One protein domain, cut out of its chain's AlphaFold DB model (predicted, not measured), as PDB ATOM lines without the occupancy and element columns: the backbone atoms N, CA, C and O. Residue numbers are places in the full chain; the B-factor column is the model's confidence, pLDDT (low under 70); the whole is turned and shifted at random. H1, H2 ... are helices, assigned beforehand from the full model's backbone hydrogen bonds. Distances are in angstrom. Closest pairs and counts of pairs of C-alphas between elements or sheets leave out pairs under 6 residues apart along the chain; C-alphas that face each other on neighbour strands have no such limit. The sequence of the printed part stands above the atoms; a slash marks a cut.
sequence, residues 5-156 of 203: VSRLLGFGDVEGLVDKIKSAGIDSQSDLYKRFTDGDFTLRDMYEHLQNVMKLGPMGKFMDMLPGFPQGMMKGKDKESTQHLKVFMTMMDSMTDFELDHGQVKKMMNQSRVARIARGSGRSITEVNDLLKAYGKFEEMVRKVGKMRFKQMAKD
ATOM      1  N   VAL A   5      15.518 -19.054 -35.292       49.59
ATOM      2  CA  VAL A   5      14.850 -17.990 -34.517       49.59
ATOM      3  C   VAL A   5      13.445 -18.416 -34.055       49.59
ATOM      4  O   VAL A   5      13.036 -18.091 -32.942       49.59
ATOM      5  N   SER A   6      12.744 -19.253 -34.827       39.53
ATOM      6  CA  SER A   6      11.422 -19.793 -34.454       39.53
ATOM      7  C   SER A   6      11.450 -20.762 -33.262       39.53
ATOM      8  O   SER A   6      10.432 -20.955 -32.594       39.53
ATOM      9  N   ARG A   7      12.614 -21.356 -32.952       45.84
ATOM     10  CA  ARG A   7      12.775 -22.315 -31.845       45.84
ATOM     11  C   ARG A   7      12.936 -21.624 -30.485       45.84
ATOM     12  O   ARG A   7      12.510 -22.182 -29.479       45.84
ATOM     13  N   LEU A   8      13.475 -20.402 -30.462       44.12
ATOM     14  CA  LEU A   8      13.659 -19.609 -29.239       44.12
ATOM     15  C   LEU A   8      12.366 -18.896 -28.782       44.12
ATOM     16  O   LEU A   8      12.216 -18.591 -27.605       44.12
ATOM     17  N   LEU A   9      11.417 -18.662 -29.699       45.03
ATOM     18  CA  LEU A   9      10.163 -17.919 -29.474       45.03
ATOM     19  C   LEU A   9       8.944 -18.795 -29.108       45.03
ATOM     20  O   LEU A   9       7.813 -18.313 -29.096       45.03
ATOM     21  N   GLY A  10       9.136 -20.086 -28.821       45.19
ATOM     22  CA  GLY A  10       8.030 -20.982 -28.453       45.19
ATOM     23  C   GLY A  10       7.119 -21.403 -29.619       45.19
ATOM     24  O   GLY A  10       6.013 -21.887 -29.384       45.19
ATOM     25  N   PHE A  11       7.578 -21.270 -30.871       43.56
ATOM     26  CA  PHE A  11       6.917 -21.806 -32.075       43.56
ATOM     27  C   PHE A  11       7.545 -23.123 -32.572       43.56
ATOM     28  O   PHE A  11       7.358 -23.522 -33.718       43.56
ATOM     29  N   GLY A  12       8.284 -23.824 -31.711       45.06
ATOM     30  CA  GLY A  12       9.071 -25.006 -32.076       45.06
ATOM     31  C   GLY A  12       8.316 -26.329 -32.252       45.06
ATOM     32  O   GLY A  12       8.986 -27.339 -32.421       45.06
ATOM     33  N   ASP A  13       6.980 -26.368 -32.200       55.94
ATOM     34  CA  ASP A  13       6.258 -27.653 -32.070       55.94
ATOM     35  C   ASP A  13       5.007 -27.796 -32.955       55.94
ATOM     36  O   ASP A  13       4.174 -28.670 -32.733       55.94
ATOM     37  N   VAL A  14       4.840 -26.939 -33.971       48.69
ATOM     38  CA  VAL A  14       3.646 -26.988 -34.840       48.69
ATOM     39  C   VAL A  14       3.917 -27.747 -36.142       48.69
ATOM     40  O   VAL A  14       3.115 -28.594 -36.526       48.69
ATOM     41  N   GLU A  15       5.066 -27.529 -36.792       45.12
ATOM     42  CA  GLU A  15       5.426 -28.242 -38.034       45.12
ATOM     43  C   GLU A  15       5.654 -29.740 -37.787       45.12
ATOM     44  O   GLU A  15       5.053 -30.583 -38.451       45.12
ATOM     45  N   GLY A  16       6.427 -30.085 -36.752       55.66
ATOM     46  CA  GLY A  16       6.701 -31.482 -36.408       55.66
ATOM     47  C   GLY A  16       5.464 -32.252 -35.940       55.66
ATOM     48  O   GLY A  16       5.409 -33.472 -36.088       55.66
ATOM     49  N   LEU A  17       4.457 -31.567 -35.393       52.38
ATOM     50  CA  LEU A  17       3.217 -32.207 -34.969       52.38
ATOM     51  C   LEU A  17       2.273 -32.460 -36.147       52.38
ATOM     52  O   LEU A  17       1.655 -33.517 -36.197       52.38
ATOM     53  N   VAL A  18       2.198 -31.544 -37.117       52.25
ATOM     54  CA  VAL A  18       1.422 -31.751 -38.351       52.25
ATOM     55  C   VAL A  18       2.006 -32.890 -39.183       52.25
ATOM     56  O   VAL A  18       1.250 -33.740 -39.649       52.25
ATOM     57  N   ASP A  19       3.331 -32.965 -39.310       56.00
ATOM     58  CA  ASP A  19       3.981 -34.079 -40.007       56.00
ATOM     59  C   ASP A  19       3.801 -35.403 -39.259       56.00
ATOM     60  O   ASP A  19       3.518 -36.423 -39.890       56.00
ATOM     61  N   LYS A  20       3.835 -35.381 -37.919       56.16
ATOM     62  CA  LYS A  20       3.439 -36.532 -37.097       56.16
ATOM     63  C   LYS A  20       1.998 -36.948 -37.410       56.16
ATOM     64  O   LYS A  20       1.774 -38.100 -37.756       56.16
ATOM     65  N   ILE A  21       1.029 -36.040 -37.400       53.31
ATOM     66  CA  ILE A  21      -0.384 -36.360 -37.690       53.31
ATOM     67  C   ILE A  21      -0.567 -36.934 -39.100       53.31
ATOM     68  O   ILE A  21      -1.238 -37.954 -39.254       53.31
ATOM     69  N   LYS A  22       0.060 -36.331 -40.119       52.41
ATOM     70  CA  LYS A  22       0.036 -36.861 -41.491       52.41
ATOM     71  C   LYS A  22       0.638 -38.265 -41.556       52.41
ATOM     72  O   LYS A  22       0.098 -39.133 -42.234       52.41
ATOM     73  N   SER A  23       1.719 -38.514 -40.815       53.31
ATOM     74  CA  SER A  23       2.325 -39.846 -40.713       53.31
ATOM     75  C   SER A  23       1.510 -40.849 -39.884       53.31
ATOM     76  O   SER A  23       1.651 -42.049 -40.108       53.31
ATOM     77  N   ALA A  24       0.609 -40.387 -39.005       51.44
ATOM     78  CA  ALA A  24      -0.320 -41.228 -38.237       51.44
ATOM     79  C   ALA A  24      -1.494 -41.760 -39.074       51.44
ATOM     80  O   ALA A  24      -2.368 -42.444 -38.538       51.44
ATOM     81  N   GLY A  25      -1.551 -41.407 -40.363       53.16
ATOM     82  CA  GLY A  25      -2.652 -41.775 -41.251       53.16
ATOM     83  C   GLY A  25      -3.975 -41.112 -40.871       53.16
ATOM     84  O   GLY A  25      -5.025 -41.550 -41.328       53.16
ATOM     85  N   ILE A  26      -3.943 -40.080 -40.022       55.47
ATOM     86  CA  ILE A  26      -5.123 -39.279 -39.717       55.47
ATOM     87  C   ILE A  26      -5.358 -38.383 -40.925       55.47
ATOM     88  O   ILE A  26      -4.686 -37.362 -41.104       55.47
ATOM     89  N   ASP A  27      -6.295 -38.789 -41.777       57.09
ATOM     90  CA  ASP A  27      -6.729 -37.943 -42.873       57.09
ATOM     91  C   ASP A  27      -7.386 -36.690 -42.290       57.09
ATOM     92  O   ASP A  27      -8.427 -36.752 -41.631       57.09
ATOM     93  N   SER A  28      -6.764 -35.543 -42.548       53.50
ATOM     94  CA  SER A  28      -7.250 -34.223 -42.151       53.50
ATOM     95  C   SER A  28      -8.632 -33.871 -42.718       53.50
ATOM     96  O   SER A  28      -9.230 -32.889 -42.281       53.50
ATOM     97  N   GLN A  29      -9.133 -34.641 -43.689       48.19
ATOM     98  CA  GLN A  29     -10.469 -34.488 -44.265       48.19
ATOM     99  C   GLN A  29     -11.518 -35.446 -43.684       48.19
ATOM    100  O   GLN A  29     -12.700 -35.304 -43.996       48.19
ATOM    101  N   SER A  30     -11.122 -36.399 -42.837       61.06
ATOM    102  CA  SER A  30     -12.058 -37.349 -42.231       61.06
ATOM    103  C   SER A  30     -12.981 -36.668 -41.213       61.06
ATOM    104  O   SER A  30     -12.589 -35.723 -40.527       61.06
ATOM    105  N   ASP A  31     -14.210 -37.166 -41.062       62.62
ATOM    106  CA  ASP A  31     -15.117 -36.686 -40.009       62.62
ATOM    107  C   ASP A  31     -14.567 -36.973 -38.600       62.62
ATOM    108  O   ASP A  31     -14.788 -36.187 -37.678       62.62
ATOM    109  N   LEU A  32     -13.728 -38.009 -38.472       61.00
ATOM    110  CA  LEU A  32     -12.894 -38.265 -37.295       61.00
ATOM    111  C   LEU A  32     -12.008 -37.057 -36.963       61.00
ATOM    112  O   LEU A  32     -11.917 -36.659 -35.807       61.00
ATOM    113  N   TYR A  33     -11.422 -36.403 -37.970       63.56
ATOM    114  CA  TYR A  33     -10.605 -35.205 -37.775       63.56
ATOM    115  C   TYR A  33     -11.394 -33.997 -37.268       63.56
ATOM    116  O   TYR A  33     -10.867 -33.208 -36.485       63.56
ATOM    117  N   LYS A  34     -12.658 -33.845 -37.676       65.06
ATOM    118  CA  LYS A  34     -13.526 -32.779 -37.150       65.06
ATOM    119  C   LYS A  34     -13.877 -33.040 -35.685       65.06
ATOM    120  O   LYS A  34     -13.706 -32.162 -34.846       65.06
ATOM    121  N   ARG A  35     -14.215 -34.285 -35.345       66.94
ATOM    122  CA  ARG A  35     -14.428 -34.700 -33.948       66.94
ATOM    123  C   ARG A  35     -13.173 -34.523 -33.089       66.94
ATOM    124  O   ARG A  35     -13.257 -34.073 -31.948       66.94
ATOM    125  N   PHE A  36     -11.988 -34.765 -33.659       66.62
ATOM    126  CA  PHE A  36     -10.702 -34.476 -33.010       66.62
ATOM    127  C   PHE A  36     -10.524 -32.993 -32.679       66.62
ATOM    128  O   PHE A  36      -9.946 -32.668 -31.640       66.62
ATOM    129  N   THR A  37     -10.985 -32.086 -33.548       62.06
ATOM    130  CA  THR A  37     -10.899 -30.641 -33.294       62.06
ATOM    131  C   THR A  37     -11.932 -30.147 -32.294       62.06
ATOM    132  O   THR A  37     -11.616 -29.230 -31.535       62.06
ATOM    133  N   ASP A  38     -13.104 -30.779 -32.255       66.81
ATOM    134  CA  ASP A  38     -14.214 -30.387 -31.381       66.81
ATOM    135  C   ASP A  38     -14.000 -30.848 -29.927       66.81
ATOM    136  O   ASP A  38     -14.588 -30.298 -28.999       66.81
ATOM    137  N   GLY A  39     -13.060 -31.775 -29.700       64.81
ATOM    138  CA  GLY A  39     -12.624 -32.201 -28.367       64.81
ATOM    139  C   GLY A  39     -13.390 -33.398 -27.804       64.81
ATOM    140  O   GLY A  39     -13.022 -33.894 -26.738       64.81
ATOM    141  N   ASP A  40     -14.370 -33.904 -28.548       69.88
ATOM    142  CA  ASP A  40     -15.184 -35.071 -28.213       69.88
ATOM    143  C   ASP A  40     -14.572 -36.341 -28.812       69.88
ATOM    144  O   ASP A  40     -15.150 -37.000 -29.672       69.88
ATOM    145  N   PHE A  41     -13.350 -36.664 -28.386       80.31
ATOM    146  CA  PHE A  41     -12.692 -37.902 -28.790       80.31
ATOM    147  C   PHE A  41     -13.100 -39.058 -27.874       80.31
ATOM    148  O   PHE A  41     -12.899 -38.991 -26.659       80.31
ATOM    149  N   THR A  42     -13.635 -40.122 -28.466       87.81
ATOM    150  CA  THR A  42     -14.104 -41.320 -27.761       87.81
ATOM    151  C   THR A  42     -13.291 -42.563 -28.141       87.81
ATOM    152  O   THR A  42     -12.500 -42.563 -29.090       87.81
ATOM    153  N   LEU A  43     -13.468 -43.665 -27.404       88.56
ATOM    154  CA  LEU A  43     -12.855 -44.946 -27.776       88.56
ATOM    155  C   LEU A  43     -13.420 -45.482 -29.093       88.56
ATOM    156  O   LEU A  43     -12.687 -46.148 -29.824       88.56
ATOM    157  N   ARG A  44     -14.681 -45.170 -29.419       89.38
ATOM    158  CA  ARG A  44     -15.272 -45.528 -30.712       89.38
ATOM    159  C   ARG A  44     -14.537 -44.855 -31.867       89.38
ATOM    160  O   ARG A  44     -14.179 -45.534 -32.825       89.38
ATOM    161  N   ASP A  45     -14.211 -43.570 -31.740       86.00
ATOM    162  CA  ASP A  45     -13.434 -42.865 -32.768       86.00
ATOM    163  C   ASP A  45     -12.021 -43.467 -32.905       86.00
ATOM    164  O   ASP A  45     -11.495 -43.603 -34.012       86.00
ATOM    165  N   MET A  46     -11.406 -43.889 -31.789       84.81
ATOM    166  CA  MET A  46     -10.135 -44.624 -31.827       84.81
ATOM    167  C   MET A  46     -10.274 -45.949 -32.583       84.81
ATOM    168  O   MET A  46      -9.404 -46.297 -33.377       84.81
ATOM    169  N   TYR A  47     -11.351 -46.688 -32.334       87.75
ATOM    170  CA  TYR A  47     -11.625 -47.972 -32.967       87.75
ATOM    171  C   TYR A  47     -11.813 -47.832 -34.482       87.75
ATOM    172  O   TYR A  47     -11.187 -48.565 -35.248       87.75
ATOM    173  N   GLU A  48     -12.601 -46.851 -34.924       85.56
ATOM    174  CA  GLU A  48     -12.784 -46.535 -36.345       85.56
ATOM    175  C   GLU A  48     -11.462 -46.142 -37.011       85.56
ATOM    176  O   GLU A  48     -11.135 -46.623 -38.101       85.56
ATOM    177  N   HIS A  49     -10.648 -45.326 -36.331       80.50
ATOM    178  CA  HIS A  49      -9.319 -44.970 -36.827       80.50
ATOM    179  C   HIS A  49      -8.415 -46.199 -36.959       80.50
ATOM    180  O   HIS A  49      -7.786 -46.395 -37.997       80.50
ATOM    181  N   LEU A  50      -8.394 -47.075 -35.951       81.56
ATOM    182  CA  LEU A  50      -7.626 -48.320 -35.985       81.56
ATOM    183  C   LEU A  50      -8.080 -49.247 -37.116       81.56
ATOM    184  O   LEU A  50      -7.232 -49.811 -37.806       81.56
ATOM    185  N   GLN A  51      -9.386 -49.354 -37.371       83.56
ATOM    186  CA  GLN A  51      -9.912 -50.102 -38.515       83.56
ATOM    187  C   GLN A  51      -9.438 -49.534 -39.854       83.56
ATOM    188  O   GLN A  51      -9.078 -50.293 -40.756       83.56
ATOM    189  N   ASN A  52      -9.441 -48.209 -40.001       77.38
ATOM    190  CA  ASN A  52      -9.005 -47.548 -41.230       77.38
ATOM    191  C   ASN A  52      -7.502 -47.716 -41.452       77.38
ATOM    192  O   ASN A  52      -7.082 -48.095 -42.544       77.38
ATOM    193  N   VAL A  53      -6.702 -47.535 -40.400       72.44
ATOM    194  CA  VAL A  53      -5.258 -47.786 -40.436       72.44
ATOM    195  C   VAL A  53      -4.981 -49.249 -40.779       72.44
ATOM    196  O   VAL A  53      -4.148 -49.515 -41.641       72.44
ATOM    197  N   MET A  54      -5.749 -50.194 -40.220       72.12
ATOM    198  CA  MET A  54      -5.629 -51.620 -40.532       72.12
ATOM    199  C   MET A  54      -5.829 -51.961 -42.016       72.12
ATOM    200  O   MET A  54      -5.205 -52.902 -42.510       72.12
ATOM    201  N   LYS A  55      -6.662 -51.201 -42.733       71.94
ATOM    202  CA  LYS A  55      -6.920 -51.385 -44.171       71.94
ATOM    203  C   LYS A  55      -5.788 -50.855 -45.062       71.94
ATOM    204  O   LYS A  55      -5.697 -51.270 -46.213       71.94
ATOM    205  N   LEU A  56      -4.935 -49.959 -44.555       62.91
ATOM    206  CA  LEU A  56      -3.948 -49.210 -45.349       62.91
ATOM    207  C   LEU A  56      -2.543 -49.848 -45.423       62.91
ATOM    208  O   LEU A  56      -1.698 -49.357 -46.171       62.91
ATOM    209  N   GLY A  57      -2.271 -50.951 -44.719       63.38
ATOM    210  CA  GLY A  57      -0.974 -51.646 -44.795       63.38
ATOM    211  C   GLY A  57       0.061 -51.193 -43.746       63.38
ATOM    212  O   GLY A  57      -0.326 -50.683 -42.702       63.38
ATOM    213  N   PRO A  58       1.368 -51.474 -43.940       59.94
ATOM    214  CA  PRO A  58       2.295 -51.884 -42.878       59.94
ATOM    215  C   PRO A  58       2.346 -50.940 -41.662       59.94
ATOM    216  O   PRO A  58       2.728 -49.772 -41.750       59.94
ATOM    217  N   MET A  59       1.958 -51.508 -40.513       62.41
ATOM    218  CA  MET A  59       1.604 -50.826 -39.258       62.41
ATOM    219  C   MET A  59       2.792 -50.311 -38.437       62.41
ATOM    220  O   MET A  59       2.579 -49.682 -37.397       62.41
ATOM    221  N   GLY A  60       4.037 -50.579 -38.844       57.81
ATOM    222  CA  GLY A  60       5.232 -50.181 -38.098       57.81
ATOM    223  C   GLY A  60       5.269 -48.679 -37.811       57.81
ATOM    224  O   GLY A  60       5.524 -48.275 -36.680       57.81
ATOM    225  N   LYS A  61       4.876 -47.854 -38.793       60.34
ATOM    226  CA  LYS A  61       4.843 -46.389 -38.645       60.34
ATOM    227  C   LYS A  61       3.796 -45.906 -37.640       60.34
ATOM    228  O   LYS A  61       4.074 -44.970 -36.903       60.34
ATOM    229  N   PHE A  62       2.623 -46.539 -37.578       62.25
ATOM    230  CA  PHE A  62       1.581 -46.162 -36.616       62.25
ATOM    231  C   PHE A  62       1.973 -46.546 -35.182       62.25
ATOM    232  O   PHE A  62       1.750 -45.785 -34.244       62.25
ATOM    233  N   MET A  63       2.615 -47.702 -35.002       62.31
ATOM    234  CA  MET A  63       3.101 -48.118 -33.686       62.31
ATOM    235  C   MET A  63       4.258 -47.279 -33.161       62.31
ATOM    236  O   MET A  63       4.261 -46.943 -31.980       62.31
ATOM    237  N   ASP A  64       5.186 -46.870 -34.028       63.12
ATOM    238  CA  ASP A  64       6.263 -45.937 -33.672       63.12
ATOM    239  C   ASP A  64       5.730 -44.561 -33.221       63.12
ATOM    240  O   ASP A  64       6.456 -43.753 -32.633       63.12
ATOM    241  N   MET A  65       4.454 -44.287 -33.494       60.50
ATOM    242  CA  MET A  65       3.750 -43.083 -33.080       60.50
ATOM    243  C   MET A  65       2.913 -43.250 -31.815       60.50
ATOM    244  O   MET A  65       2.514 -42.231 -31.244       60.50
ATOM    245  N   LEU A  66       2.663 -44.479 -31.348       59.44
ATOM    246  CA  LEU A  66       1.977 -44.708 -30.081       59.44
ATOM    247  C   LEU A  66       2.930 -44.376 -28.922       59.44
ATOM    248  O   LEU A  66       3.914 -45.082 -28.682       59.44
ATOM    249  N   PRO A  67       2.658 -43.310 -28.156       51.34
ATOM    250  CA  PRO A  67       3.548 -42.899 -27.081       51.34
ATOM    251  C   PRO A  67       3.589 -43.973 -25.981       51.34
ATOM    252  O   PRO A  67       2.573 -44.340 -25.392       51.34
ATOM    253  N   GLY A  68       4.782 -44.461 -25.643       56.88
ATOM    254  CA  GLY A  68       4.984 -45.564 -24.691       56.88
ATOM    255  C   GLY A  68       5.542 -46.844 -25.306       56.88
ATOM    256  O   GLY A  68       5.961 -47.709 -24.546       56.88
ATOM    257  N   PHE A  69       5.608 -46.934 -26.635       57.25
ATOM    258  CA  PHE A  69       6.449 -47.909 -27.326       57.25
ATOM    259  C   PHE A  69       7.794 -47.262 -27.701       57.25
ATOM    260  O   PHE A  69       7.815 -46.077 -28.052       57.25
ATOM    261  N   PRO A  70       8.931 -47.978 -27.608       52.28
ATOM    262  CA  PRO A  70      10.214 -47.442 -28.048       52.28
ATOM    263  C   PRO A  70      10.197 -47.236 -29.568       52.28
ATOM    264  O   PRO A  70       9.964 -48.184 -30.321       52.28
ATOM    265  N   GLN A  71      10.452 -46.002 -30.017       56.78
ATOM    266  CA  GLN A  71      10.560 -45.683 -31.444       56.78
ATOM    267  C   GLN A  71      11.597 -46.586 -32.118       56.78
ATOM    268  O   GLN A  71      12.745 -46.658 -31.679       56.78
ATOM    269  N   GLY A  72      11.200 -47.260 -33.199       55.00
ATOM    270  CA  GLY A  72      12.086 -48.103 -33.997       55.00
ATOM    271  C   GLY A  72      12.193 -49.555 -33.527       55.00
ATOM    272  O   GLY A  72      12.820 -50.350 -34.225       55.00
ATOM    273  N   MET A  73      11.548 -49.941 -32.419       52.53
ATOM    274  CA  MET A  73      11.507 -51.347 -31.985       52.53
ATOM    275  C   MET A  73      10.630 -52.211 -32.902       52.53
ATOM    276  O   MET A  73      10.838 -53.417 -32.998       52.53
ATOM    277  N   MET A  74       9.671 -51.587 -33.596       53.00
ATOM    278  CA  MET A  74       8.737 -52.236 -34.521       53.00
ATOM    279  C   MET A  74       9.164 -52.122 -35.995       53.00
ATOM    280  O   MET A  74       8.444 -52.571 -36.892       53.00
ATOM    281  N   LYS A  75      10.342 -51.551 -36.280       53.88
ATOM    282  CA  LYS A  75      10.848 -51.364 -37.647       53.88
ATOM    283  C   LYS A  75      11.132 -52.737 -38.280       53.88
ATOM    284  O   LYS A  75      12.082 -53.411 -37.899       53.88
ATOM    285  N   GLY A  76      10.284 -53.169 -39.217       55.81
ATOM    286  CA  GLY A  76      10.339 -54.512 -39.824       55.81
ATOM    287  C   GLY A  76       9.517 -55.592 -39.101       55.81
ATOM    288  O   GLY A  76       9.532 -56.748 -39.517       55.81
ATOM    289  N   LYS A  77       8.763 -55.228 -38.055       59.62
ATOM    290  CA  LYS A  77       7.858 -56.108 -37.290       59.62
ATOM    291  C   LYS A  77       6.384 -55.773 -37.539       59.62
ATOM    292  O   LYS A  77       5.542 -55.892 -36.655       59.62
ATOM    293  N   ASP A  78       6.042 -55.411 -38.775       64.94
ATOM    294  CA  ASP A  78       4.681 -55.000 -39.159       64.94
ATOM    295  C   ASP A  78       3.601 -56.036 -38.798       64.94
ATOM    296  O   ASP A  78       2.458 -55.679 -38.499       64.94
ATOM    297  N   LYS A  79       3.965 -57.327 -38.776       64.75
ATOM    298  CA  LYS A  79       3.085 -58.420 -38.337       64.75
ATOM    299  C   LYS A  79       2.774 -58.363 -36.839       64.75
ATOM    300  O   LYS A  79       1.605 -58.489 -36.479       64.75
ATOM    301  N   GLU A  80       3.777 -58.134 -35.989       68.94
ATOM    302  CA  GLU A  80       3.582 -57.981 -34.538       68.94
ATOM    303  C   GLU A  80       2.751 -56.727 -34.253       68.94
ATOM    304  O   GLU A  80       1.769 -56.792 -33.513       68.94
ATOM    305  N   SER A  81       3.052 -55.615 -34.934       70.12
ATOM    306  CA  SER A  81       2.278 -54.380 -34.819       70.12
ATOM    307  C   SER A  81       0.803 -54.579 -35.150       70.12
ATOM    308  O   SER A  81      -0.078 -54.171 -34.395       70.12
ATOM    309  N   THR A  82       0.517 -55.266 -36.257       74.88
ATOM    310  CA  THR A  82      -0.858 -55.578 -36.668       74.88
ATOM    311  C   THR A  82      -1.562 -56.469 -35.644       74.88
ATOM    312  O   THR A  82      -2.742 -56.272 -35.354       74.88
ATOM    313  N   GLN A  83      -0.856 -57.453 -35.083       80.94
ATOM    314  CA  GLN A  83      -1.416 -58.357 -34.084       80.94
ATOM    315  C   GLN A  83      -1.778 -57.620 -32.793       80.94
ATOM    316  O   GLN A  83      -2.858 -57.837 -32.252       80.94
ATOM    317  N   HIS A  84      -0.932 -56.704 -32.332       80.44
ATOM    318  CA  HIS A  84      -1.225 -55.872 -31.168       80.44
ATOM    319  C   HIS A  84      -2.433 -54.947 -31.381       80.44
ATOM    320  O   HIS A  84      -3.274 -54.837 -30.490       80.44
ATOM    321  N   LEU A  85      -2.569 -54.326 -32.559       82.06
ATOM    322  CA  LEU A  85      -3.750 -53.507 -32.867       82.06
ATOM    323  C   LEU A  85      -5.032 -54.345 -32.884       82.06
ATOM    324  O   LEU A  85      -6.041 -53.929 -32.318       82.06
ATOM    325  N   LYS A  86      -4.978 -55.561 -33.445       86.00
ATOM    326  CA  LYS A  86      -6.096 -56.514 -33.378       86.00
ATOM    327  C   LYS A  86      -6.468 -56.854 -31.939       86.00
ATOM    328  O   LYS A  86      -7.646 -56.886 -31.618       86.00
ATOM    329  N   VAL A  87      -5.480 -57.064 -31.069       89.88
ATOM    330  CA  VAL A  87      -5.717 -57.336 -29.645       89.88
ATOM    331  C   VAL A  87      -6.437 -56.166 -28.967       89.88
ATOM    332  O   VAL A  87      -7.393 -56.388 -28.228       89.88
ATOM    333  N   PHE A  88      -6.037 -54.926 -29.256       89.62
ATOM    334  CA  PHE A  88      -6.737 -53.738 -28.761       89.62
ATOM    335  C   PHE A  88      -8.171 -53.652 -29.276       89.62
ATOM    336  O   PHE A  88      -9.074 -53.361 -28.494       89.62
ATOM    337  N   MET A  89      -8.398 -53.952 -30.554       90.31
ATOM    338  CA  MET A  89      -9.746 -54.027 -31.117       90.31
ATOM    339  C   MET A  89     -10.599 -55.086 -30.425       90.31
ATOM    340  O   MET A  89     -11.679 -54.753 -29.963       90.31
ATOM    341  N   THR A  90     -10.086 -56.300 -30.222       93.69
ATOM    342  CA  THR A  90     -10.816 -57.362 -29.508       93.69
ATOM    343  C   THR A  90     -11.154 -56.979 -28.060       93.69
ATOM    344  O   THR A  90     -12.209 -57.346 -27.545       93.69
ATOM    345  N   MET A  91     -10.287 -56.219 -27.381       93.69
ATOM    346  CA  MET A  91     -10.605 -55.666 -26.058       93.69
ATOM    347  C   MET A  91     -11.709 -54.609 -26.123       93.69
ATOM    348  O   MET A  91     -12.587 -54.610 -25.264       93.69
ATOM    349  N   MET A  92     -11.677 -53.722 -27.122       93.25
ATOM    350  CA  MET A  92     -12.736 -52.733 -27.345       93.25
ATOM    351  C   MET A  92     -14.065 -53.398 -27.721       93.25
ATOM    352  O   MET A  92     -15.097 -52.976 -27.213       93.25
ATOM    353  N   ASP A  93     -14.045 -54.496 -28.482       94.19
ATOM    354  CA  ASP A  93     -15.233 -55.304 -28.796       94.19
ATOM    355  C   ASP A  93     -15.867 -55.930 -27.530       94.19
ATOM    356  O   ASP A  93     -17.039 -56.294 -27.526       94.19
ATOM    357  N   SER A  94     -15.108 -56.048 -26.431       94.81
ATOM    358  CA  SER A  94     -15.591 -56.533 -25.123       94.81
ATOM    359  C   SER A  94     -16.106 -55.413 -24.195       94.81
ATOM    360  O   SER A  94     -16.476 -55.663 -23.034       94.81
ATOM    361  N   MET A  95     -16.090 -54.164 -24.663       94.75
ATOM    362  CA  MET A  95     -16.656 -53.011 -23.965       94.75
ATOM    363  C   MET A  95     -18.122 -52.813 -24.354       94.75
ATOM    364  O   MET A  95     -18.577 -53.264 -25.398       94.75
ATOM    365  N   THR A  96     -18.885 -52.142 -23.500       94.25
ATOM    366  CA  THR A  96     -20.267 -51.751 -23.834       94.25
ATOM    367  C   THR A  96     -20.280 -50.448 -24.632       94.25
ATOM    368  O   THR A  96     -19.379 -49.635 -24.440       94.25
ATOM    369  N   ASP A  97     -21.334 -50.166 -25.403       92.12
ATOM    370  CA  ASP A  97     -21.469 -48.892 -26.137       92.12
ATOM    371  C   ASP A  97     -21.311 -47.671 -25.227       92.12
ATOM    372  O   ASP A  97     -20.547 -46.758 -25.525       92.12
ATOM    373  N   PHE A  98     -21.919 -47.722 -24.038       90.94
ATOM    374  CA  PHE A  98     -21.758 -46.673 -23.033       90.94
ATOM    375  C   PHE A  98     -20.294 -46.436 -22.654       90.94
ATOM    376  O   PHE A  98     -19.923 -45.317 -22.352       90.94
ATOM    377  N   GLU A  99     -19.456 -47.470 -22.649       91.00
ATOM    378  CA  GLU A  99     -18.041 -47.341 -22.304       91.00
ATOM    379  C   GLU A  99     -17.205 -46.821 -23.478       91.00
ATOM    380  O   GLU A  99     -16.235 -46.097 -23.254       91.00
ATOM    381  N   LEU A 100     -17.588 -47.177 -24.708       90.31
ATOM    382  CA  LEU A 100     -16.921 -46.751 -25.936       90.31
ATOM    383  C   LEU A 100     -17.184 -45.278 -26.255       90.31
ATOM    384  O   LEU A 100     -16.260 -44.573 -26.657       90.31
ATOM    385  N   ASP A 101     -18.412 -44.818 -26.025       88.69
ATOM    386  CA  ASP A 101     -18.874 -43.467 -26.365       88.69
ATOM    387  C   ASP A 101     -18.640 -42.447 -25.236       88.69
ATOM    388  O   ASP A 101     -18.909 -41.255 -25.378       88.69
ATOM    389  N   HIS A 102     -18.104 -42.886 -24.093       85.81
ATOM    390  CA  HIS A 102     -17.861 -42.003 -22.956       85.81
ATOM    391  C   HIS A 102     -16.544 -41.231 -23.095       85.81
ATOM    392  O   HIS A 102     -15.455 -41.792 -22.947       85.81
ATOM    393  N   GLY A 103     -16.624 -39.901 -23.214       78.06
ATOM    394  CA  GLY A 103     -15.445 -39.019 -23.308       78.06
ATOM    395  C   GLY A 103     -14.497 -39.053 -22.095       78.06
ATOM    396  O   GLY A 103     -13.371 -38.576 -22.158       78.06
ATOM    397  N   GLN A 104     -14.912 -39.646 -20.968       80.81
ATOM    398  CA  GLN A 104     -14.069 -39.838 -19.773       80.81
ATOM    399  C   GLN A 104     -13.913 -41.312 -19.378       80.81
ATOM    400  O   GLN A 104     -13.959 -41.648 -18.192       80.81
ATOM    401  N   VAL A 105     -13.736 -42.206 -20.357       83.31
ATOM    402  CA  VAL A 105     -13.656 -43.659 -20.118       83.31
ATOM    403  C   VAL A 105     -12.681 -44.052 -18.999       83.31
ATOM    404  O   VAL A 105     -13.018 -44.884 -18.160       83.31
ATOM    405  N   LYS A 106     -11.520 -43.392 -18.882       81.31
ATOM    406  CA  LYS A 106     -10.535 -43.675 -17.817       81.31
ATOM    407  C   LYS A 106     -11.097 -43.535 -16.405       81.31
ATOM    408  O   LYS A 106     -10.698 -44.284 -15.524       81.31
ATOM    409  N   LYS A 107     -11.981 -42.559 -16.175       84.25
ATOM    410  CA  LYS A 107     -12.572 -42.326 -14.847       84.25
ATOM    411  C   LYS A 107     -13.658 -43.347 -14.525       84.25
ATOM    412  O   LYS A 107     -13.887 -43.654 -13.363       84.25
ATOM    413  N   MET A 108     -14.328 -43.856 -15.553       87.31
ATOM    414  CA  MET A 108     -15.437 -44.795 -15.420       87.31
ATOM    415  C   MET A 108     -14.955 -46.259 -15.352       87.31
ATOM    416  O   MET A 108     -15.634 -47.103 -14.762       87.31
ATOM    417  N   MET A 109     -13.774 -46.571 -15.897       89.50
ATOM    418  CA  MET A 109     -13.175 -47.909 -15.848       89.50
ATOM    419  C   MET A 109     -12.691 -48.278 -14.441       89.50
ATOM    420  O   MET A 109     -11.539 -48.067 -14.070       89.50
ATOM    421  N   ASN A 110     -13.590 -48.872 -13.658       92.50
ATOM    422  CA  ASN A 110     -13.262 -49.501 -12.382       92.50
ATOM    423  C   ASN A 110     -12.690 -50.922 -12.575       92.50
ATOM    424  O   ASN A 110     -12.776 -51.511 -13.655       92.50
ATOM    425  N   GLN A 111     -12.147 -51.505 -11.502       92.38
ATOM    426  CA  GLN A 111     -11.548 -52.847 -11.544       92.38
ATOM    427  C   GLN A 111     -12.525 -53.930 -12.029       92.38
ATOM    428  O   GLN A 111     -12.116 -54.839 -12.748       92.38
ATOM    429  N   SER A 112     -13.816 -53.820 -11.696       94.75
ATOM    430  CA  SER A 112     -14.835 -54.779 -12.142       94.75
ATOM    431  C   SER A 112     -15.038 -54.741 -13.659       94.75
ATOM    432  O   SER A 112     -15.135 -55.794 -14.288       94.75
ATOM    433  N   ARG A 113     -15.083 -53.547 -14.264       95.00
ATOM    434  CA  ARG A 113     -15.204 -53.374 -15.721       95.00
ATOM    435  C   ARG A 113     -13.954 -53.873 -16.431       95.00
ATOM    436  O   ARG A 113     -14.064 -54.651 -17.373       95.00
ATOM    437  N   VAL A 114     -12.776 -53.515 -15.919       94.62
ATOM    438  CA  VAL A 114     -11.493 -53.986 -16.458       94.62
ATOM    439  C   VAL A 114     -11.404 -55.516 -16.405       94.62
ATOM    440  O   VAL A 114     -11.044 -56.139 -17.400       94.62
ATOM    441  N   ALA A 115     -11.802 -56.142 -15.293       95.31
ATOM    442  CA  ALA A 115     -11.835 -57.598 -15.169       95.31
ATOM    443  C   ALA A 115     -12.846 -58.252 -16.128       95.31
ATOM    444  O   ALA A 115     -12.566 -59.315 -16.682       95.31
ATOM    445  N   ARG A 116     -14.006 -57.622 -16.356       96.50
ATOM    446  CA  ARG A 116     -15.000 -58.089 -17.336       96.50
ATOM    447  C   ARG A 116     -14.436 -58.058 -18.758       96.50
ATOM    448  O   ARG A 116     -14.539 -59.058 -19.457       96.50
ATOM    449  N   ILE A 117     -13.811 -56.951 -19.158       96.06
ATOM    450  CA  ILE A 117     -13.197 -56.774 -20.486       96.06
ATOM    451  C   ILE A 117     -12.060 -57.776 -20.689       96.06
ATOM    452  O   ILE A 117     -11.991 -58.428 -21.728       96.06
ATOM    453  N   ALA A 118     -11.206 -57.954 -19.678       96.25
ATOM    454  CA  ALA A 118     -10.126 -58.935 -19.693       96.25
ATOM    455  C   ALA A 118     -10.664 -60.359 -19.936       96.25
ATOM    456  O   ALA A 118     -10.208 -61.049 -20.844       96.25
ATOM    457  N   ARG A 119     -11.706 -60.773 -19.202       96.38
ATOM    458  CA  ARG A 119     -12.351 -62.083 -19.400       96.38
ATOM    459  C   ARG A 119     -13.028 -62.209 -20.766       96.38
ATOM    460  O   ARG A 119     -12.865 -63.238 -21.407       96.38
ATOM    461  N   GLY A 120     -13.750 -61.179 -21.210       95.19
ATOM    462  CA  GLY A 120     -14.464 -61.177 -22.494       95.19
ATOM    463  C   GLY A 120     -13.535 -61.250 -23.707       95.19
ATOM    464  O   GLY A 120     -13.848 -61.925 -24.681       95.19
ATOM    465  N   SER A 121     -12.356 -60.635 -23.610       94.44
ATOM    466  CA  SER A 121     -11.353 -60.623 -24.683       94.44
ATOM    467  C   SER A 121     -10.313 -61.746 -24.583       94.44
ATOM    468  O   SER A 121      -9.475 -61.882 -25.476       94.44
ATOM    469  N   GLY A 122     -10.339 -62.551 -23.511       94.12
ATOM    470  CA  GLY A 122      -9.336 -63.589 -23.246       94.12
ATOM    471  C   GLY A 122      -7.944 -63.025 -22.936       94.12
ATOM    472  O   GLY A 122      -6.935 -63.610 -23.328       94.12
ATOM    473  N   ARG A 123      -7.883 -61.857 -22.289       94.44
ATOM    474  CA  ARG A 123      -6.658 -61.080 -22.044       94.44
ATOM    475  C   ARG A 123      -6.428 -60.830 -20.563       94.44
ATOM    476  O   ARG A 123      -7.308 -61.024 -19.728       94.44
ATOM    477  N   SER A 124      -5.221 -60.390 -20.229       94.31
ATOM    478  CA  SER A 124      -4.867 -60.013 -18.863       94.31
ATOM    479  C   SER A 124      -5.389 -58.619 -18.497       94.31
ATOM    480  O   SER A 124      -5.522 -57.727 -19.334       94.31
ATOM    481  N   ILE A 125      -5.628 -58.400 -17.200       93.62
ATOM    482  CA  ILE A 125      -5.983 -57.081 -16.648       93.62
ATOM    483  C   ILE A 125      -4.904 -56.038 -16.984       93.62
ATOM    484  O   ILE A 125      -5.213 -54.877 -17.246       93.62
ATOM    485  N   THR A 126      -3.636 -56.442 -16.995       91.88
ATOM    486  CA  THR A 126      -2.498 -55.603 -17.386       91.88
ATOM    487  C   THR A 126      -2.612 -55.102 -18.820       91.88
ATOM    488  O   THR A 126      -2.519 -53.897 -19.034       91.88
ATOM    489  N   GLU A 127      -2.923 -55.979 -19.778       89.31
ATOM    490  CA  GLU A 127      -3.074 -55.577 -21.182       89.31
ATOM    491  C   GLU A 127      -4.251 -54.604 -21.381       89.31
ATOM    492  O   GLU A 127      -4.134 -53.638 -22.135       89.31
ATOM    493  N   VAL A 128      -5.363 -54.793 -20.657       92.31
ATOM    494  CA  VAL A 128      -6.495 -53.846 -20.694       92.31
ATOM    495  C   VAL A 128      -6.090 -52.479 -20.132       92.31
ATOM    496  O   VAL A 128      -6.464 -51.441 -20.676       92.31
ATOM    497  N   ASN A 129      -5.283 -52.444 -19.070       90.62
ATOM    498  CA  ASN A 129      -4.744 -51.185 -18.559       90.62
ATOM    499  C   ASN A 129      -3.797 -50.515 -19.560       90.62
ATOM    500  O   ASN A 129      -3.776 -49.287 -19.652       90.62
ATOM    501  N   ASP A 130      -3.030 -51.289 -20.324       89.25
ATOM    502  CA  ASP A 130      -2.145 -50.748 -21.351       89.25
ATOM    503  C   ASP A 130      -2.928 -50.163 -22.532       89.25
ATOM    504  O   ASP A 130      -2.576 -49.078 -23.000       89.25
ATOM    505  N   LEU A 131      -4.053 -50.775 -22.922       89.50
ATOM    506  CA  LEU A 131      -5.016 -50.173 -23.849       89.50
ATOM    507  C   LEU A 131      -5.519 -48.814 -23.331       89.50
ATOM    508  O   LEU A 131      -5.477 -47.822 -24.057       89.50
ATOM    509  N   LEU A 132      -5.952 -48.735 -22.066       89.81
ATOM    510  CA  LEU A 132      -6.461 -47.486 -21.479       89.81
ATOM    511  C   LEU A 132      -5.381 -46.394 -21.389       89.81
ATOM    512  O   LEU A 132      -5.667 -45.208 -21.594       89.81
ATOM    513  N   LYS A 133      -4.125 -46.773 -21.119       87.44
ATOM    514  CA  LYS A 133      -2.978 -45.854 -21.174       87.44
ATOM    515  C   LYS A 133      -2.713 -45.380 -22.603       87.44
ATOM    516  O   LYS A 133      -2.476 -44.188 -22.793       87.44
ATOM    517  N   ALA A 134      -2.749 -46.281 -23.586       83.31
ATOM    518  CA  ALA A 134      -2.532 -45.959 -24.995       83.31
ATOM    519  C   ALA A 134      -3.601 -44.987 -25.511       83.31
ATOM    520  O   ALA A 134      -3.249 -43.903 -25.982       83.31
ATOM    521  N   TYR A 135      -4.885 -45.308 -25.293       85.69
ATOM    522  CA  TYR A 135      -6.010 -44.397 -25.532       85.69
ATOM    523  C   TYR A 135      -5.748 -43.047 -24.877       85.69
ATOM    524  O   TYR A 135      -5.886 -41.992 -25.483       85.69
ATOM    525  N   GLY A 136      -5.288 -43.083 -23.633       84.31
ATOM    526  CA  GLY A 136      -5.132 -41.887 -22.855       84.31
ATOM    527  C   GLY A 136      -4.113 -40.879 -23.328       84.31
ATOM    528  O   GLY A 136      -4.304 -39.682 -23.118       84.31
ATOM    529  N   LYS A 137      -3.034 -41.364 -23.920       81.12
ATOM    530  CA  LYS A 137      -2.013 -40.508 -24.508       81.12
ATOM    531  C   LYS A 137      -2.425 -40.049 -25.903       81.12
ATOM    532  O   LYS A 137      -2.095 -38.932 -26.295       81.12
ATOM    533  N   PHE A 138      -3.160 -40.888 -26.630       77.38
ATOM    534  CA  PHE A 138      -3.732 -40.522 -27.919       77.38
ATOM    535  C   PHE A 138      -4.774 -39.401 -27.765       77.38
ATOM    536  O   PHE A 138      -4.667 -38.375 -28.429       77.38
ATOM    537  N   GLU A 139      -5.675 -39.514 -26.787       80.69
ATOM    538  CA  GLU A 139      -6.615 -38.467 -26.361       80.69
ATOM    539  C   GLU A 139      -5.893 -37.142 -26.040       80.69
ATOM    540  O   GLU A 139      -6.289 -36.065 -26.487       80.69
ATOM    541  N   GLU A 140      -4.786 -37.199 -25.290       80.19
ATOM    542  CA  GLU A 140      -4.000 -36.009 -24.954       80.19
ATOM    543  C   GLU A 140      -3.366 -35.361 -26.193       80.19
ATOM    544  O   GLU A 140      -3.359 -34.132 -26.314       80.19
ATOM    545  N   MET A 141      -2.846 -36.178 -27.113       74.50
ATOM    546  CA  MET A 141      -2.299 -35.716 -28.386       74.50
ATOM    547  C   MET A 141      -3.380 -35.016 -29.211       74.50
ATOM    548  O   MET A 141      -3.193 -33.862 -29.591       74.50
ATOM    549  N   VAL A 142      -4.529 -35.666 -29.407       74.19
ATOM    550  CA  VAL A 142      -5.685 -35.122 -30.134       74.19
ATOM    551  C   VAL A 142      -6.113 -33.776 -29.545       74.19
ATOM    552  O   VAL A 142      -6.199 -32.775 -30.259       74.19
ATOM    553  N   ARG A 143      -6.247 -33.692 -28.218       77.25
ATOM    554  CA  ARG A 143      -6.613 -32.447 -27.532       77.25
ATOM    555  C   ARG A 143      -5.580 -31.332 -27.721       77.25
ATOM    556  O   ARG A 143      -5.951 -30.162 -27.838       77.25
ATOM    557  N   LYS A 144      -4.280 -31.651 -27.725       75.25
ATOM    558  CA  LYS A 144      -3.210 -30.665 -27.989       75.25
ATOM    559  C   LYS A 144      -3.291 -30.132 -29.420       75.25
ATOM    560  O   LYS A 144      -3.150 -28.926 -29.619       75.25
ATOM    561  N   VAL A 145      -3.569 -31.003 -30.387       70.44
ATOM    562  CA  VAL A 145      -3.743 -30.642 -31.801       70.44
ATOM    563  C   VAL A 145      -4.949 -29.728 -31.996       70.44
ATOM    564  O   VAL A 145      -4.802 -28.661 -32.596       70.44
ATOM    565  N   GLY A 146      -6.109 -30.090 -31.436       69.44
ATOM    566  CA  GLY A 146      -7.318 -29.261 -31.490       69.44
ATOM    567  C   GLY A 146      -7.067 -27.851 -30.947       69.44
ATOM    568  O   GLY A 146      -7.334 -26.858 -31.624       69.44
ATOM    569  N   LYS A 147      -6.412 -27.745 -29.781       70.56
ATOM    570  CA  LYS A 147      -6.031 -26.452 -29.179       70.56
ATOM    571  C   LYS A 147      -5.057 -25.644 -30.037       70.56
ATOM    572  O   LYS A 147      -5.185 -24.422 -30.111       70.56
ATOM    573  N   MET A 148      -4.083 -26.291 -30.675       67.50
ATOM    574  CA  MET A 148      -3.144 -25.608 -31.569       67.50
ATOM    575  C   MET A 148      -3.839 -25.047 -32.805       67.50
ATOM    576  O   MET A 148      -3.607 -23.885 -33.133       67.50
ATOM    577  N   ARG A 149      -4.738 -25.809 -33.442       63.66
ATOM    578  CA  ARG A 149      -5.523 -25.303 -34.577       63.66
ATOM    579  C   ARG A 149      -6.464 -24.184 -34.169       63.66
ATOM    580  O   ARG A 149      -6.511 -23.182 -34.869       63.66
ATOM    581  N   PHE A 150      -7.137 -24.304 -33.024       62.75
ATOM    582  CA  PHE A 150      -7.970 -23.226 -32.489       62.75
ATOM    583  C   PHE A 150      -7.152 -21.944 -32.282       62.75
ATOM    584  O   PHE A 150      -7.547 -20.869 -32.722       62.75
ATOM    585  N   LYS A 151      -5.951 -22.058 -31.702       64.50
ATOM    586  CA  LYS A 151      -5.036 -20.923 -31.511       64.50
ATOM    587  C   LYS A 151      -4.513 -20.353 -32.835       64.50
ATOM    588  O   LYS A 151      -4.254 -19.157 -32.913       64.50
ATOM    589  N   GLN A 152      -4.344 -21.184 -33.862       62.75
ATOM    590  CA  GLN A 152      -3.913 -20.761 -35.195       62.75
ATOM    591  C   GLN A 152      -5.057 -20.079 -35.968       62.75
ATOM    592  O   GLN A 152      -4.826 -19.043 -36.580       62.75
ATOM    593  N   MET A 153      -6.294 -20.580 -35.851       58.19
ATOM    594  CA  MET A 153      -7.507 -19.930 -36.372       58.19
ATOM    595  C   MET A 153      -7.790 -18.599 -35.676       58.19
ATOM    596  O   MET A 153      -8.091 -17.615 -36.341       58.19
ATOM    597  N   ALA A 154      -7.646 -18.541 -34.349       60.06
ATOM    598  CA  ALA A 154      -7.840 -17.316 -33.578       60.06
ATOM    599  C   ALA A 154      -6.797 -16.232 -33.906       60.06
ATOM    600  O   ALA A 154      -7.057 -15.049 -33.709       60.06
ATOM    601  N   LYS A 155      -5.615 -16.628 -34.399       64.25
ATOM    602  CA  LYS A 155      -4.547 -15.705 -34.808       64.25
ATOM    603  C   LYS A 155      -4.653 -15.228 -36.259       64.25
ATOM    604  O   LYS A 155      -4.118 -14.166 -36.551       64.25
ATOM    605  N   ASP A 156      -5.318 -15.969 -37.144       57.06
ATOM    606  CA  ASP A 156      -5.564 -15.548 -38.532       57.06
ATOM    607  C   ASP A 156      -6.981 -15.955 -38.999       57.06
ATOM    608  O   ASP A 156      -7.147 -16.916 -39.762       57.06
TER     609      ASP A 156
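Overview. This is residues 5 to 156 of the 203 residues of the protein "Hypothetical protein" of Eutreptiella gymnastica (UniProt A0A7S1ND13). One long helix, H10, runs along most of the length of the domain, and shorter helices gather round it. H4 and H6, side by side and running opposite ways, stand crosswise to it with Leu 43 and Phe 88 near its residues 135 and 131, while H9 makes a corner with its first residues and H3 crosses it at residues 142 to 149. Residues 5 to 12, with the small helix H1, stick out as a free tail. The printed part has 152 residues with ten named helices, H1 to H10 in order along the chain, and no named strand: the class is all helix. It is compact, with a radius of gyration of the C-alphas of 16.4 A and spans of 53 by 35 by 28 A.

Along the chain. The printed part begins with H1, residues 5 to 8, with C-alpha 5 at (14.850, -17.990, -34.517). H2 is residues 15 to 23, 12.3 A from first to last C-alpha, and H3 is residues 31 to 38, 10.7 A. H4, residues 43 to 55, is 18.6 A long and begins at C-alpha 43 at (-12.855, -44.946, -27.776). H5 is the four residues 60 to 63. H6, residues 78 to 93, measures 22.5 A. H7, residues 97 to 100, and H8, residues 105 to 108, are short. H9 is residues 111 to 121, 15.3 A. H10, residues 125 to 155, is the longest helix at 45.2 A, and ends at C-alpha 155 at (-4.547, -15.705, -34.808).

Arrangement. H6 is the hub, touching three helices. It touches H4, the closest C-alphas being those of Tyr 47 and Met 89, 6.6 A apart; they run opposite ways at a shallow tilt of 33 degrees, only just short of steep. With residues 90 to 93 alone it touches H9, where the C-alphas of Met 91 and Ser 121 come closest at 5.2 A, at a steep tilt of 59 degrees, opposite ways. With residues 78 to 81 alone it only just touches H5, with 3 pairs of C-alphas within 8 A, the closest being Gly 60 and Asp 78 at 5.0 A. H4, with residues 43 to 44 alone, only just touches H7, with 3 pairs within 8 A; the C-alphas of Leu 43 and Leu 100 are closest, at 4.8 A. H9 touches H10 at residues 125 to 129 alone, about perpendicular at 76 degrees, with the C-alphas of Ala 118 and Ile 125 closest at 5.5 A. H3 touches H10 at residues 142 to 149 alone, about perpendicular, but only just, at 72 degrees; the C-alphas of Thr 37 and Gly 146 are closest, at 4.2 A. H2 is close to H10 but not clearly touching, and so is H8; the closest C-alphas are those of Leu 17 and Val 145, 7.8 A, and of Lys 106 and Leu 132, 6.7 A. H1 and H10 are apart. In H2, H3, H4, H6, H9 and H10 every O i to N i+4 pair is within hydrogen-bond range, while H1, H5, H7 and H8 are too short for such a pair.

Size, cuts and confidence. The two C-alphas farthest apart are those of Val 5 and Arg 119, 54.0 A. The printed part has no cut. The link from H5 to H6, residues 64 to 77, is long. The mean pLDDT of the printed part is 72.9; 71 residues are under 70, namely residues 5 to 40, 56 to 80, 146 and 148 to 156.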